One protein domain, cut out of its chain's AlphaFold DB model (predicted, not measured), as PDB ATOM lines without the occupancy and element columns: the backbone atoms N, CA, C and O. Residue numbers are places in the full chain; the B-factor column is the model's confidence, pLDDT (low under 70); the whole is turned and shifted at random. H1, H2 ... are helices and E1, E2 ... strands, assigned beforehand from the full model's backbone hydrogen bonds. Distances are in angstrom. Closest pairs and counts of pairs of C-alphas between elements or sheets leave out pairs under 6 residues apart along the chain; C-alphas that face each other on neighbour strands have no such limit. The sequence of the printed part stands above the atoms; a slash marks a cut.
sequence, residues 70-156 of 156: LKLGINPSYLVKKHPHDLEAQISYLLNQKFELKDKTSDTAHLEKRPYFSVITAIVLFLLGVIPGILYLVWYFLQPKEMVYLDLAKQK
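What this domain is: This is residues 70 to 156 of the 156 residues of an uncharacterized protein of Candidatus Blackburnbacteria bacterium RIFCSPLOWO2_01_FULL_40_20 (UniProt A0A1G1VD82). A small four-stranded sheet with H2 over one face makes one end of a rod, and the helical hairpin of H3 and H4 makes the other, joined to the sheet by residues 114 to 118 and 142 to 145. Short H1 lies near H2, off the sheet. The printed part has 87 residues, with four named helices and four named strands in the order E1 H1 H2 E2 E3 H3 H4 E4; the mixed sheet runs E1 E4 E3 E2. The class is mixed, helices and strands; the whole is loose, radius of gyration of the C-alphas 17.2 A, spanning 54 by 21 by 20 A.

How they stand to each other: Start at edge strand E1, residues 71 to 74, parallel to E4, residues 146 to 151; N 73 and O 147 are 2.9 A apart. H1, residues 77 to 82, is close but not clearly touching H2, residues 87 to 96; their closest C-alphas, Leu 79 and Gln 90, are 6.3 A apart. E2, residues 100 to 104, and E3, residues 108 to 113, form an antiparallel hairpin, with N 102 and O 110 2.9 A apart. E1, H1 H2, E2 is a split strand-helix-strand unit, E4 and E3 lying between its strands, with a right-handed crossover. H2 is on the sheet, over E3, at a height of 9.1 A, giving two layers, helix on one face; the closest C-alphas of H2 and E3 are Ile 91 and Ala 109, 7.5 A. E3 is antiparallel to E4, with N 111 and O 148 2.9 A apart. H3, residues 119 to 128, and H4, residues 130 to 141, form a helical hairpin, a shallow tilt of 29 degrees, opposite ways; they touch, H4 with residues 132 to 137 alone, closest at the C-alphas of Phe 126 and Gly 133, 4.3 A. In H1, H2, H3 and H4 every O i to N i+4 pair is within hydrogen-bond range.

Where its parts are: Find C-alpha 71 at (215.175, 218.748, 115.557), where E1 begins. H4 runs 16.8 A from C-alpha 130 at (204.773, 191.689, 103.777), E3 17.0 A, and E4 16.6 A to C-alpha 151 at (210.381, 232.429, 123.006).

The domain as a whole: The C-alphas farthest apart, of Gly 129 and Lys 156, are 54.6 A apart. The printed part has no cut, and its links are tight. Model confidence is under 70 at 18 residues, among them 126 to 133.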
ATOM      1  N   LEU A  70     215.725 214.930 118.332       54.59
ATOM      2  CA  LEU A  70     214.692 215.928 118.063       54.59
ATOM      3  C   LEU A  70     215.356 217.094 117.321       54.59
ATOM      4  O   LEU A  70     216.324 217.671 117.827       54.59
ATOM      5  N   LYS A  71     214.848 217.449 116.140       57.59
ATOM      6  CA  LYS A  71     215.175 218.748 115.557       57.59
ATOM      7  C   LYS A  71     214.413 219.782 116.371       57.59
ATOM      8  O   LYS A  71     213.282 220.118 116.036       57.59
ATOM      9  N   LEU A  72     215.012 220.195 117.483       62.62
ATOM     10  CA  LEU A  72     214.513 221.280 118.308       62.62
ATOM     11  C   LEU A  72     215.028 222.588 117.710       62.62
ATOM     12  O   LEU A  72     216.214 222.901 117.814       62.62
ATOM     13  N   GLY A  73     214.147 223.328 117.048       70.06
ATOM     14  CA  GLY A  73     214.420 224.696 116.624       70.06
ATOM     15  C   GLY A  73     213.950 225.662 117.701       70.06
ATOM     16  O   GLY A  73     212.747 225.842 117.859       70.06
ATOM     17  N   ILE A  74     214.870 226.285 118.435       79.06
ATOM     18  CA  ILE A  74     214.538 227.411 119.319       79.06
ATOM     19  C   ILE A  74     214.655 228.684 118.485       79.06
ATOM     20  O   ILE A  74     215.720 228.918 117.918       79.06
ATOM     21  N   ASN A  75     213.585 229.481 118.402       81.31
ATOM     22  CA  ASN A  75     213.561 230.760 117.679       81.31
ATOM     23  C   ASN A  75     214.238 230.691 116.294       81.31
ATOM     24  O   ASN A  75     215.252 231.356 116.063       81.31
ATOM     25  N   PRO A  76     213.723 229.862 115.365       82.12
ATOM     26  CA  PRO A  76     214.327 229.705 114.050       82.12
ATOM     27  C   PRO A  76     214.557 231.063 113.371       82.12
ATOM     28  O   PRO A  76     213.629 231.850 113.194       82.12
ATOM     29  N   SER A  77     215.798 231.329 112.958       82.69
ATOM     30  CA  SER A  77     216.230 232.653 112.487       82.69
ATOM     31  C   SER A  77     215.445 233.168 111.277       82.69
ATOM     32  O   SER A  77     215.213 234.368 111.164       82.69
ATOM     33  N   TYR A  78     214.990 232.279 110.390       85.06
ATOM     34  CA  TYR A  78     214.129 232.644 109.259       85.06
ATOM     35  C   TYR A  78     212.756 233.169 109.705       85.06
ATOM     36  O   TYR A  78     212.166 233.999 109.019       85.06
ATOM     37  N   LEU A  79     212.250 232.687 110.841       84.75
ATOM     38  CA  LEU A  79     210.952 233.055 111.395       84.75
ATOM     39  C   LEU A  79     211.054 234.397 112.122       84.75
ATOM     40  O   LEU A  79     210.277 235.304 111.843       84.75
ATOM     41  N   VAL A  80     212.084 234.544 112.964       85.50
ATOM     42  CA  VAL A  80     212.372 235.779 113.714       85.50
ATOM     43  C   VAL A  80     212.685 236.942 112.770       85.50
ATOM     44  O   VAL A  80     212.229 238.054 112.996       85.50
ATOM     45  N   LYS A  81     213.405 236.703 111.665       85.12
ATOM     46  CA  LYS A  81     213.666 237.745 110.654       85.12
ATOM     47  C   LYS A  81     212.410 238.191 109.905       85.12
ATOM     48  O   LYS A  81     212.337 239.340 109.488       85.12
ATOM     49  N   LYS A  82     211.457 237.282 109.680       86.00
ATOM     50  CA  LYS A  82     210.249 237.559 108.892       86.00
ATOM     51  C   LYS A  82     209.148 238.217 109.727       86.00
ATOM     52  O   LYS A  82     208.453 239.093 109.225       86.00
ATOM     53  N   HIS A  83     209.014 237.792 110.979       86.75
ATOM     54  CA  HIS A  83     208.034 238.291 111.940       86.75
ATOM     55  C   HIS A  83     208.739 238.586 113.274       86.75
ATOM     56  O   HIS A  83     208.615 237.804 114.217       86.75
ATOM     57  N   PRO A  84     209.549 239.656 113.353       85.69
ATOM     58  CA  PRO A  84     210.307 239.966 114.559       85.69
ATOM     59  C   PRO A  84     209.362 240.355 115.694       85.69
ATOM     60  O   PRO A  84     208.507 241.212 115.509       85.69
ATOM     61  N   HIS A  85     209.545 239.749 116.869       82.69
ATOM     62  CA  HIS A  85     208.810 240.086 118.097       82.69
ATOM     63  C   HIS A  85     207.276 239.933 118.020       82.69
ATOM     64  O   HIS A  85     206.569 240.379 118.918       82.69
ATOM     65  N   ASP A  86     206.756 239.272 116.982       86.81
ATOM     66  CA  ASP A  86     205.328 239.007 116.800       86.81
ATOM     67  C   ASP A  86     205.060 237.501 116.903       86.81
ATOM     68  O   ASP A  86     205.235 236.741 115.945       86.81
ATOM     69  N   LEU A  87     204.663 237.058 118.100       86.31
ATOM     70  CA  LEU A  87     204.415 235.646 118.388       86.31
ATOM     71  C   LEU A  87     203.227 235.094 117.589       86.31
ATOM     72  O   LEU A  87     203.289 233.959 117.119       86.31
ATOM     73  N   GLU A  88     202.165 235.874 117.392       89.75
ATOM     74  CA  GLU A  88     200.964 235.412 116.682       89.75
ATOM     75  C   GLU A  88     201.238 235.216 115.191       89.75
ATOM     76  O   GLU A  88     200.813 234.214 114.602       89.75
ATOM     77  N   ALA A  89     202.002 236.122 114.577       87.75
ATOM     78  CA  ALA A  89     202.430 235.966 113.193       87.75
ATOM     79  C   ALA A  89     203.398 234.782 113.027       87.75
ATOM     80  O   ALA A  89     203.279 234.015 112.065       87.75
ATOM     81  N   GLN A  90     204.310 234.574 113.986       87.75
ATOM     82  CA  GLN A  90     205.204 233.412 114.020       87.75
ATOM     83  C   GLN A  90     204.426 232.085 114.132       87.75
ATOM     84  O   GLN A  90     204.695 231.150 113.369       87.75
ATOM     85  N   ILE A  91     203.427 232.008 115.019       88.94
ATOM     86  CA  ILE A  91     202.540 230.840 115.163       88.94
ATOM     87  C   ILE A  91     201.748 230.613 113.873       88.94
ATOM     88  O   ILE A  91     201.764 229.507 113.333       88.94
ATOM     89  N   SER A  92     201.095 231.650 113.344       91.19
ATOM     90  CA  SER A  92     200.261 231.558 112.138       91.19
ATOM     91  C   SER A  92     201.054 231.059 110.930       91.19
ATOM     92  O   SER A  92     200.582 230.218 110.159       91.19
ATOM     93  N   TYR A  93     202.299 231.514 110.788       89.88
ATOM     94  CA  TYR A  93     203.196 231.030 109.746       89.88
ATOM     95  C   TYR A  93     203.490 229.528 109.884       89.88
ATOM     96  O   TYR A  93     203.449 228.795 108.894       89.88
ATOM     97  N   LEU A  94     203.762 229.052 111.099       88.25
ATOM     98  CA  LEU A  94     204.051 227.639 111.353       88.25
ATOM     99  C   LEU A  94     202.807 226.751 111.190       88.25
ATOM    100  O   LEU A  94     202.913 225.662 110.623       88.25
ATOM    101  N   LEU A  95     201.623 227.226 111.585       90.00
ATOM    102  CA  LEU A  95     200.355 226.529 111.335       90.00
ATOM    103  C   LEU A  95     200.128 226.306 109.829       90.00
ATOM    104  O   LEU A  95     199.799 225.196 109.403       90.00
ATOM    105  N   ASN A  96     200.422 227.313 108.997       89.50
ATOM    106  CA  ASN A  96     200.368 227.181 107.535       89.50
ATOM    107  C   ASN A  96     201.371 226.147 106.992       89.50
ATOM    108  O   ASN A  96     201.105 225.490 105.984       89.50
ATOM    109  N   GLN A  97     202.499 225.937 107.678       86.25
ATOM    110  CA  GLN A  97     203.493 224.908 107.352       86.25
ATOM    111  C   GLN A  97     203.173 223.513 107.917       86.25
ATOM    112  O   GLN A  97     204.035 222.619 107.877       86.25
ATOM    113  N   LYS A  98     201.932 223.309 108.384       87.94
ATOM    114  CA  LYS A  98     201.416 222.049 108.934       87.94
ATOM    115  C   LYS A  98     202.029 221.668 110.283       87.94
ATOM    116  O   LYS A  98     202.067 220.489 110.629       87.94
ATOM    117  N   PHE A  99     202.519 222.650 111.034       86.81
ATOM    118  CA  PHE A  99     202.783 222.449 112.452       86.81
ATOM    119  C   PHE A  99     201.466 222.478 113.229       86.81
ATOM    120  O   PHE A  99     200.538 223.206 112.886       86.81
ATOM    121  N   GLU A 100     201.399 221.692 114.293       87.88
ATOM    122  CA  GLU A 100     200.319 221.702 115.267       87.88
ATOM    123  C   GLU A 100     200.787 222.465 116.508       87.88
ATOM    124  O   GLU A 100     201.857 222.178 117.050       87.88
ATOM    125  N   LEU A 101     199.975 223.409 116.983       88.00
ATOM    126  CA  LEU A 101     200.198 224.061 118.271       88.00
ATOM    127  C   LEU A 101     199.939 223.046 119.397       88.00
ATOM    128  O   LEU A 101     198.886 222.406 119.423       88.00
ATOM    129  N   LYS A 102     200.904 222.874 120.303       88.31
ATOM    130  CA  LYS A 102     200.769 222.003 121.483       88.31
ATOM    131  C   LYS A 102     200.542 222.783 122.758       88.31
ATOM    132  O   LYS A 102     199.740 222.356 123.579       88.31
ATOM    133  N   ASP A 103     201.251 223.894 122.903       86.94
ATOM    134  CA  ASP A 103     201.205 224.720 124.100       86.94
ATOM    135  C   ASP A 103     201.445 226.187 123.733       86.94
ATOM    136  O   ASP A 103     202.158 226.476 122.762       86.94
ATOM    137  N   LYS A 104     200.831 227.106 124.477       86.44
ATOM    138  CA  LYS A 104     200.906 228.551 124.236       86.44
ATOM    139  C   LYS A 104     200.750 229.321 125.543       86.44
ATOM    140  O   LYS A 104     199.763 229.158 126.254       86.44
ATOM    141  N   THR A 105     201.687 230.229 125.780       87.88
ATOM    142  CA  THR A 105     201.647 231.243 126.843       87.88
ATOM    143  C   THR A 105     201.620 232.639 126.201       87.88
ATOM    144  O   THR A 105     201.579 232.754 124.976       87.88
ATOM    145  N   SER A 106     201.648 233.710 127.000       82.12
ATOM    146  CA  SER A 106     201.781 235.095 126.516       82.12
ATOM    147  C   SER A 106     203.021 235.305 125.643       82.12
ATOM    148  O   SER A 106     202.935 235.974 124.619       82.12
ATOM    149  N   ASP A 107     204.147 234.695 126.024       84.25
ATOM    150  CA  ASP A 107     205.464 234.994 125.441       84.25
ATOM    151  C   ASP A 107     206.142 233.784 124.785       84.25
ATOM    152  O   ASP A 107     207.215 233.909 124.184       84.25
ATOM    153  N   THR A 108     205.531 232.603 124.899       87.19
ATOM    154  CA  THR A 108     206.099 231.342 124.418       87.19
ATOM    155  C   THR A 108     205.068 230.497 123.685       87.19
ATOM    156  O   THR A 108     203.878 230.511 124.007       87.19
ATOM    157  N   ALA A 109     205.523 229.729 122.698       86.50
ATOM    158  CA  ALA A 109     204.681 228.762 122.004       86.50
ATOM    159  C   ALA A 109     205.466 227.510 121.615       86.50
ATOM    160  O   ALA A 109     206.599 227.591 121.133       86.50
ATOM    161  N   HIS A 110     204.848 226.345 121.801       87.25
ATOM    162  CA  HIS A 110     205.397 225.053 121.397       87.25
ATOM    163  C   HIS A 110     204.606 224.507 120.223       87.25
ATOM    164  O   HIS A 110     203.390 224.304 120.309       87.25
ATOM    165  N   LEU A 111     205.312 224.220 119.136       87.56
ATOM    166  CA  LEU A 111     204.723 223.674 117.929       87.56
ATOM    167  C   LEU A 111     205.437 222.393 117.517       87.56
ATOM    168  O   LEU A 111     206.664 222.307 117.547       87.56
ATOM    169  N   GLU A 112     204.665 221.400 117.092       86.62
ATOM    170  CA  GLU A 112     205.181 220.114 116.630       86.62
ATOM    171  C   GLU A 112     204.686 219.819 115.221       86.62
ATOM    172  O   GLU A 112     203.503 219.972 114.921       86.62
ATOM    173  N   LYS A 113     205.569 219.320 114.361       83.19
ATOM    174  CA  LYS A 113     205.191 218.784 113.058       83.19
ATOM    175  C   LYS A 113     205.275 217.271 113.085       83.19
ATOM    176  O   LYS A 113     206.327 216.685 113.359       83.19
ATOM    177  N   ARG A 114     204.141 216.637 112.793       73.56
ATOM    178  CA  ARG A 114     204.055 215.185 112.671       73.56
ATOM    179  C   ARG A 114     204.489 214.753 111.268       73.56
ATOM    180  O   ARG A 114     204.137 215.420 110.294       73.56
ATOM    181  N   PRO A 115     205.245 213.653 111.149       72.31
ATOM    182  CA  PRO A 115     205.522 213.055 109.853       72.31
ATOM    183  C   PRO A 115     204.219 212.574 109.199       72.31
ATOM    184  O   PRO A 115     203.299 212.123 109.880       72.31
ATOM    185  N   TYR A 116     204.136 212.675 107.872       76.19
ATOM    186  CA  TYR A 116     202.956 212.258 107.118       76.19
ATOM    187  C   TYR A 116     202.958 210.749 106.880       76.19
ATOM    188  O   TYR A 116     203.874 210.214 106.255       76.19
ATOM    189  N   PHE A 117     201.907 210.070 107.346       77.00
ATOM    190  CA  PHE A 117     201.652 208.675 106.997       77.00
ATOM    191  C   PHE A 117     200.923 208.593 105.659       77.00
ATOM    192  O   PHE A 117     199.865 209.204 105.499       77.00
ATOM    193  N   SER A 118     201.441 207.808 104.715       78.25
ATOM    194  CA  SER A 118     200.741 207.521 103.462       78.25
ATOM    195  C   SER A 118     200.144 206.120 103.513       78.25
ATOM    196  O   SER A 118     200.839 205.119 103.333       78.25
ATOM    197  N   VAL A 119     198.828 206.055 103.725       74.19
ATOM    198  CA  VAL A 119     198.065 204.795 103.723       74.19
ATOM    199  C   VAL A 119     198.191 204.090 102.369       74.19
ATOM    200  O   VAL A 119     198.400 202.883 102.322       74.19
ATOM    201  N   ILE A 120     198.140 204.847 101.267       76.62
ATOM    202  CA  ILE A 120     198.272 204.305  99.906       76.62
ATOM    203  C   ILE A 120     199.638 203.635  99.736       76.62
ATOM    204  O   ILE A 120     199.721 202.514  99.241       76.62
ATOM    205  N   THR A 121     200.711 204.282 100.198       72.50
ATOM    206  CA  THR A 121     202.065 203.717 100.130       72.50
ATOM    207  C   THR A 121     202.185 202.454 100.980       72.50
ATOM    208  O   THR A 121     202.770 201.478 100.519       72.50
ATOM    209  N   ALA A 122     201.590 202.435 102.178       67.25
ATOM    210  CA  ALA A 122     201.555 201.239 103.017       67.25
ATOM    211  C   ALA A 122     200.839 200.070 102.321       67.25
ATOM    212  O   ALA A 122     201.358 198.957 102.325       67.25
ATOM    213  N   ILE A 123     199.689 200.326 101.685       68.81
ATOM    214  CA  ILE A 123     198.915 199.311 100.954       68.81
ATOM    215  C   ILE A 123     199.711 198.777  99.761       68.81
ATOM    216  O   ILE A 123     199.844 197.567  99.616       68.81
ATOM    217  N   VAL A 124     200.286 199.655  98.933       72.94
ATOM    218  CA  VAL A 124     201.088 199.244  97.767       72.94
ATOM    219  C   VAL A 124     202.285 198.398  98.198       72.94
ATOM    220  O   VAL A 124     202.535 197.348  97.615       72.94
ATOM    221  N   LEU A 125     203.001 198.811  99.246       71.25
ATOM    222  CA  LEU A 125     204.147 198.052  99.745       71.25
ATOM    223  C   LEU A 125     203.731 196.724 100.368       71.25
ATOM    224  O   LEU A 125     204.441 195.747 100.182       71.25
ATOM    225  N   PHE A 126     202.583 196.660 101.041       59.38
ATOM    226  CA  PHE A 126     202.042 195.407 101.558       59.38
ATOM    227  C   PHE A 126     201.656 194.434 100.432       59.38
ATOM    228  O   PHE A 126     201.957 193.246 100.528       59.38
ATOM    229  N   LEU A 127     201.060 194.935  99.342       60.88
ATOM    230  CA  LEU A 127     200.722 194.138  98.154       60.88
ATOM    231  C   LEU A 127     201.963 193.630  97.404       60.88
ATOM    232  O   LEU A 127     201.934 192.531  96.857       60.88
ATOM    233  N   LEU A 128     203.060 194.394  97.404       68.69
ATOM    234  CA  LEU A 128     204.360 193.957  96.873       68.69
ATOM    235  C   LEU A 128     205.050 192.911  97.765       68.69
ATOM    236  O   LEU A 128     205.978 192.234  97.327       68.69
ATOM    237  N   GLY A 129     204.606 192.780  99.014       59.25
ATOM    238  CA  GLY A 129     205.071 191.784  99.963       59.25
ATOM    239  C   GLY A 129     205.007 192.281 101.405       59.25
ATOM    240  O   GLY A 129     205.150 193.464 101.707       59.25
ATOM    241  N   VAL A 130     204.872 191.351 102.347       62.03
ATOM    242  CA  VAL A 130     204.773 191.689 103.777       62.03
ATOM    243  C   VAL A 130     206.029 192.422 104.282       62.03
ATOM    244  O   VAL A 130     205.927 193.358 105.071       62.03
ATOM    245  N   ILE A 131     207.217 192.053 103.787       66.00
ATOM    246  CA  ILE A 131     208.505 192.641 104.199       66.00
ATOM    247  C   ILE A 131     208.600 194.146 103.868       66.00
ATOM    248  O   ILE A 131     208.839 194.924 104.795       66.00
ATOM    249  N   PRO A 132     208.399 194.610 102.616       68.75
ATOM    250  CA  PRO A 132     208.420 196.043 102.307       68.75
ATOM    251  C   PRO A 132     207.352 196.844 103.066       68.75
ATOM    252  O   PRO A 132     207.632 197.965 103.496       68.75
ATOM    253  N   GLY A 133     206.169 196.267 103.310       66.81
ATOM    254  CA  GLY A 133     205.140 196.886 104.153       66.81
ATOM    255  C   GLY A 133     205.602 197.102 105.599       66.81
ATOM    256  O   GLY A 133     205.476 198.204 106.138       66.81
ATOM    257  N   ILE A 134     206.204 196.080 106.218       71.06
ATOM    258  CA  ILE A 134     206.754 196.177 107.579       71.06
ATOM    259  C   ILE A 134     207.902 197.192 107.631       71.06
ATOM    260  O   ILE A 134     207.921 198.033 108.527       71.06
ATOM    261  N   LEU A 135     208.826 197.172 106.664       73.00
ATOM    262  CA  LEU A 135     209.936 198.131 106.607       73.00
ATOM    263  C   LEU A 135     209.445 199.580 106.522       73.00
ATOM    264  O   LEU A 135     210.018 200.453 107.173       73.00
ATOM    265  N   TYR A 136     208.374 199.839 105.772       73.44
ATOM    266  CA  TYR A 136     207.770 201.167 105.677       73.44
ATOM    267  C   TYR A 136     207.130 201.626 106.984       73.44
ATOM    268  O   TYR A 136     207.378 202.752 107.416       73.44
ATOM    269  N   LEU A 137     206.346 200.760 107.633       70.88
ATOM    270  CA  LEU A 137     205.744 201.065 108.933       70.88
ATOM    271  C   LEU A 137     206.825 201.385 109.960       70.88
ATOM    272  O   LEU A 137     206.772 202.418 110.627       70.88
ATOM    273  N   VAL A 138     207.836 200.526 110.029       72.44
ATOM    274  CA  VAL A 138     208.990 200.695 110.901       72.44
ATOM    275  C   VAL A 138     209.678 202.033 110.609       72.44
ATOM    276  O   VAL A 138     209.798 202.852 111.517       72.44
ATOM    277  N   TRP A 139     210.032 202.317 109.352       75.19
ATOM    278  CA  TRP A 139     210.628 203.592 108.939       75.19
ATOM    279  C   TRP A 139     209.784 204.814 109.333       75.19
ATOM    280  O   TRP A 139     210.333 205.799 109.830       75.19
ATOM    281  N   TYR A 140     208.464 204.744 109.149       74.69
ATOM    282  CA  TYR A 140     207.533 205.817 109.495       74.69
ATOM    283  C   TYR A 140     207.523 206.116 111.001       74.69
ATOM    284  O   TYR A 140     207.659 207.277 111.392       74.69
ATOM    285  N   PHE A 141     207.434 205.091 111.855       69.94
ATOM    286  CA  PHE A 141     207.394 205.276 113.313       69.94
ATOM    287  C   PHE A 141     208.678 205.877 113.898       69.94
ATOM    288  O   PHE A 141     208.652 206.443 114.990       69.94
ATOM    289  N   LEU A 142     209.796 205.786 113.180       67.94
ATOM    290  CA  LEU A 142     211.094 206.304 113.622       67.94
ATOM    291  C   LEU A 142     211.403 207.698 113.107       67.94
ATOM    292  O   LEU A 142     212.482 208.228 113.397       67.94
ATOM    293  N   GLN A 143     210.544 208.269 112.264       66.69
ATOM    294  CA  GLN A 143     210.805 209.608 111.775       66.69
ATOM    295  C   GLN A 143     210.804 210.585 112.956       66.69
ATOM    296  O   GLN A 143     209.828 210.638 113.711       66.69
ATOM    297  N   PRO A 144     211.891 211.356 113.147       64.75
ATOM    298  CA  PRO A 144     211.963 212.303 114.241       64.75
ATOM    299  C   PRO A 144     210.882 213.363 114.044       64.75
ATOM    300  O   PRO A 144     210.733 213.918 112.956       64.75
ATOM    301  N   LYS A 145     210.143 213.655 115.114       73.31
ATOM    302  CA  LYS A 145     209.213 214.784 115.128       73.31
ATOM    303  C   LYS A 145     210.022 216.078 115.095       73.31
ATOM    304  O   LYS A 145     210.997 216.221 115.840       73.31
ATOM    305  N   GLU A 146     209.630 217.010 114.235       79.31
ATOM    306  CA  GLU A 146     210.209 218.354 114.242       79.31
ATOM    307  C   GLU A 146     209.465 219.186 115.283       79.31
ATOM    308  O   GLU A 146     208.234 219.201 115.302       79.31
ATOM    309  N   MET A 147     210.207 219.850 116.167       81.62
ATOM    310  CA  MET A 147     209.638 220.668 117.235       81.62
ATOM    311  C   MET A 147     210.219 222.071 117.163       81.62
ATOM    312  O   MET A 147     211.435 222.246 117.046       81.62
ATOM    313  N   VAL A 148     209.354 223.072 117.246       83.81
ATOM    314  CA  VAL A 148     209.733 224.481 117.262       83.81
ATOM    315  C   VAL A 148     209.277 225.091 118.576       83.81
ATOM    316  O   VAL A 148     208.106 225.002 118.943       83.81
ATOM    317  N   TYR A 149     210.227 225.703 119.272       87.50
ATOM    318  CA  TYR A 149     209.991 226.476 120.481       87.50
ATOM    319  C   TYR A 149     210.152 227.952 120.139       87.50
ATOM    320  O   TYR A 149     211.228 228.378 119.708       87.50
ATOM    321  N   LEU A 150     209.089 228.719 120.333       85.19
ATOM    322  CA  LEU A 150     209.101 230.167 120.203       85.19
ATOM    323  C   LEU A 150     209.187 230.781 121.593       85.19
ATOM    324  O   LEU A 150     208.438 230.396 122.486       85.19
ATOM    325  N   ASP A 151     210.122 231.708 121.763       86.69
ATOM    326  CA  ASP A 151     210.381 232.429 123.006       86.69
ATOM    327  C   ASP A 151     210.690 233.888 122.688       86.69
ATOM    328  O   ASP A 151     211.800 234.188 122.236       86.69
ATOM    329  N   LEU A 152     209.740 234.791 122.916       83.44
ATOM    330  CA  LEU A 152     209.948 236.218 122.666       83.44
ATOM    331  C   LEU A 152     211.061 236.807 123.545       83.44
ATOM    332  O   LEU A 152     211.828 237.649 123.079       83.44
ATOM    333  N   ALA A 153     211.219 236.339 124.787       81.81
ATOM    334  CA  ALA A 153     212.215 236.874 125.719       81.81
ATOM    335  C   ALA A 153     213.660 236.612 125.258       81.81
ATOM    336  O   ALA A 153     214.567 237.379 125.591       81.81
ATOM    337  N   LYS A 154     213.870 235.554 124.466       78.38
ATOM    338  CA  LYS A 154     215.172 235.180 123.888       78.38
ATOM    339  C   LYS A 154     215.429 235.761 122.491       78.38
ATOM    340  O   LYS A 154     216.443 235.415 121.894       78.38
ATOM    341  N   GLN A 155     214.528 236.584 121.948       74.50
ATOM    342  CA  GLN A 155     214.677 237.224 120.626       74.50
ATOM    343  C   GLN A 155     215.311 238.630 120.688       74.50
ATOM    344  O   GLN A 155     215.339 239.311 119.665       74.50
ATOM    345  N   LYS A 156     215.811 239.042 121.864       60.00
ATOM    346  CA  LYS A 156     216.476 240.334 122.094       60.00
ATOM    347  C   LYS A 156     217.801 240.478 121.353       60.00
ATOM    348  O   LYS A 156     218.582 239.499 121.347       60.00
TER     349      LYS A 156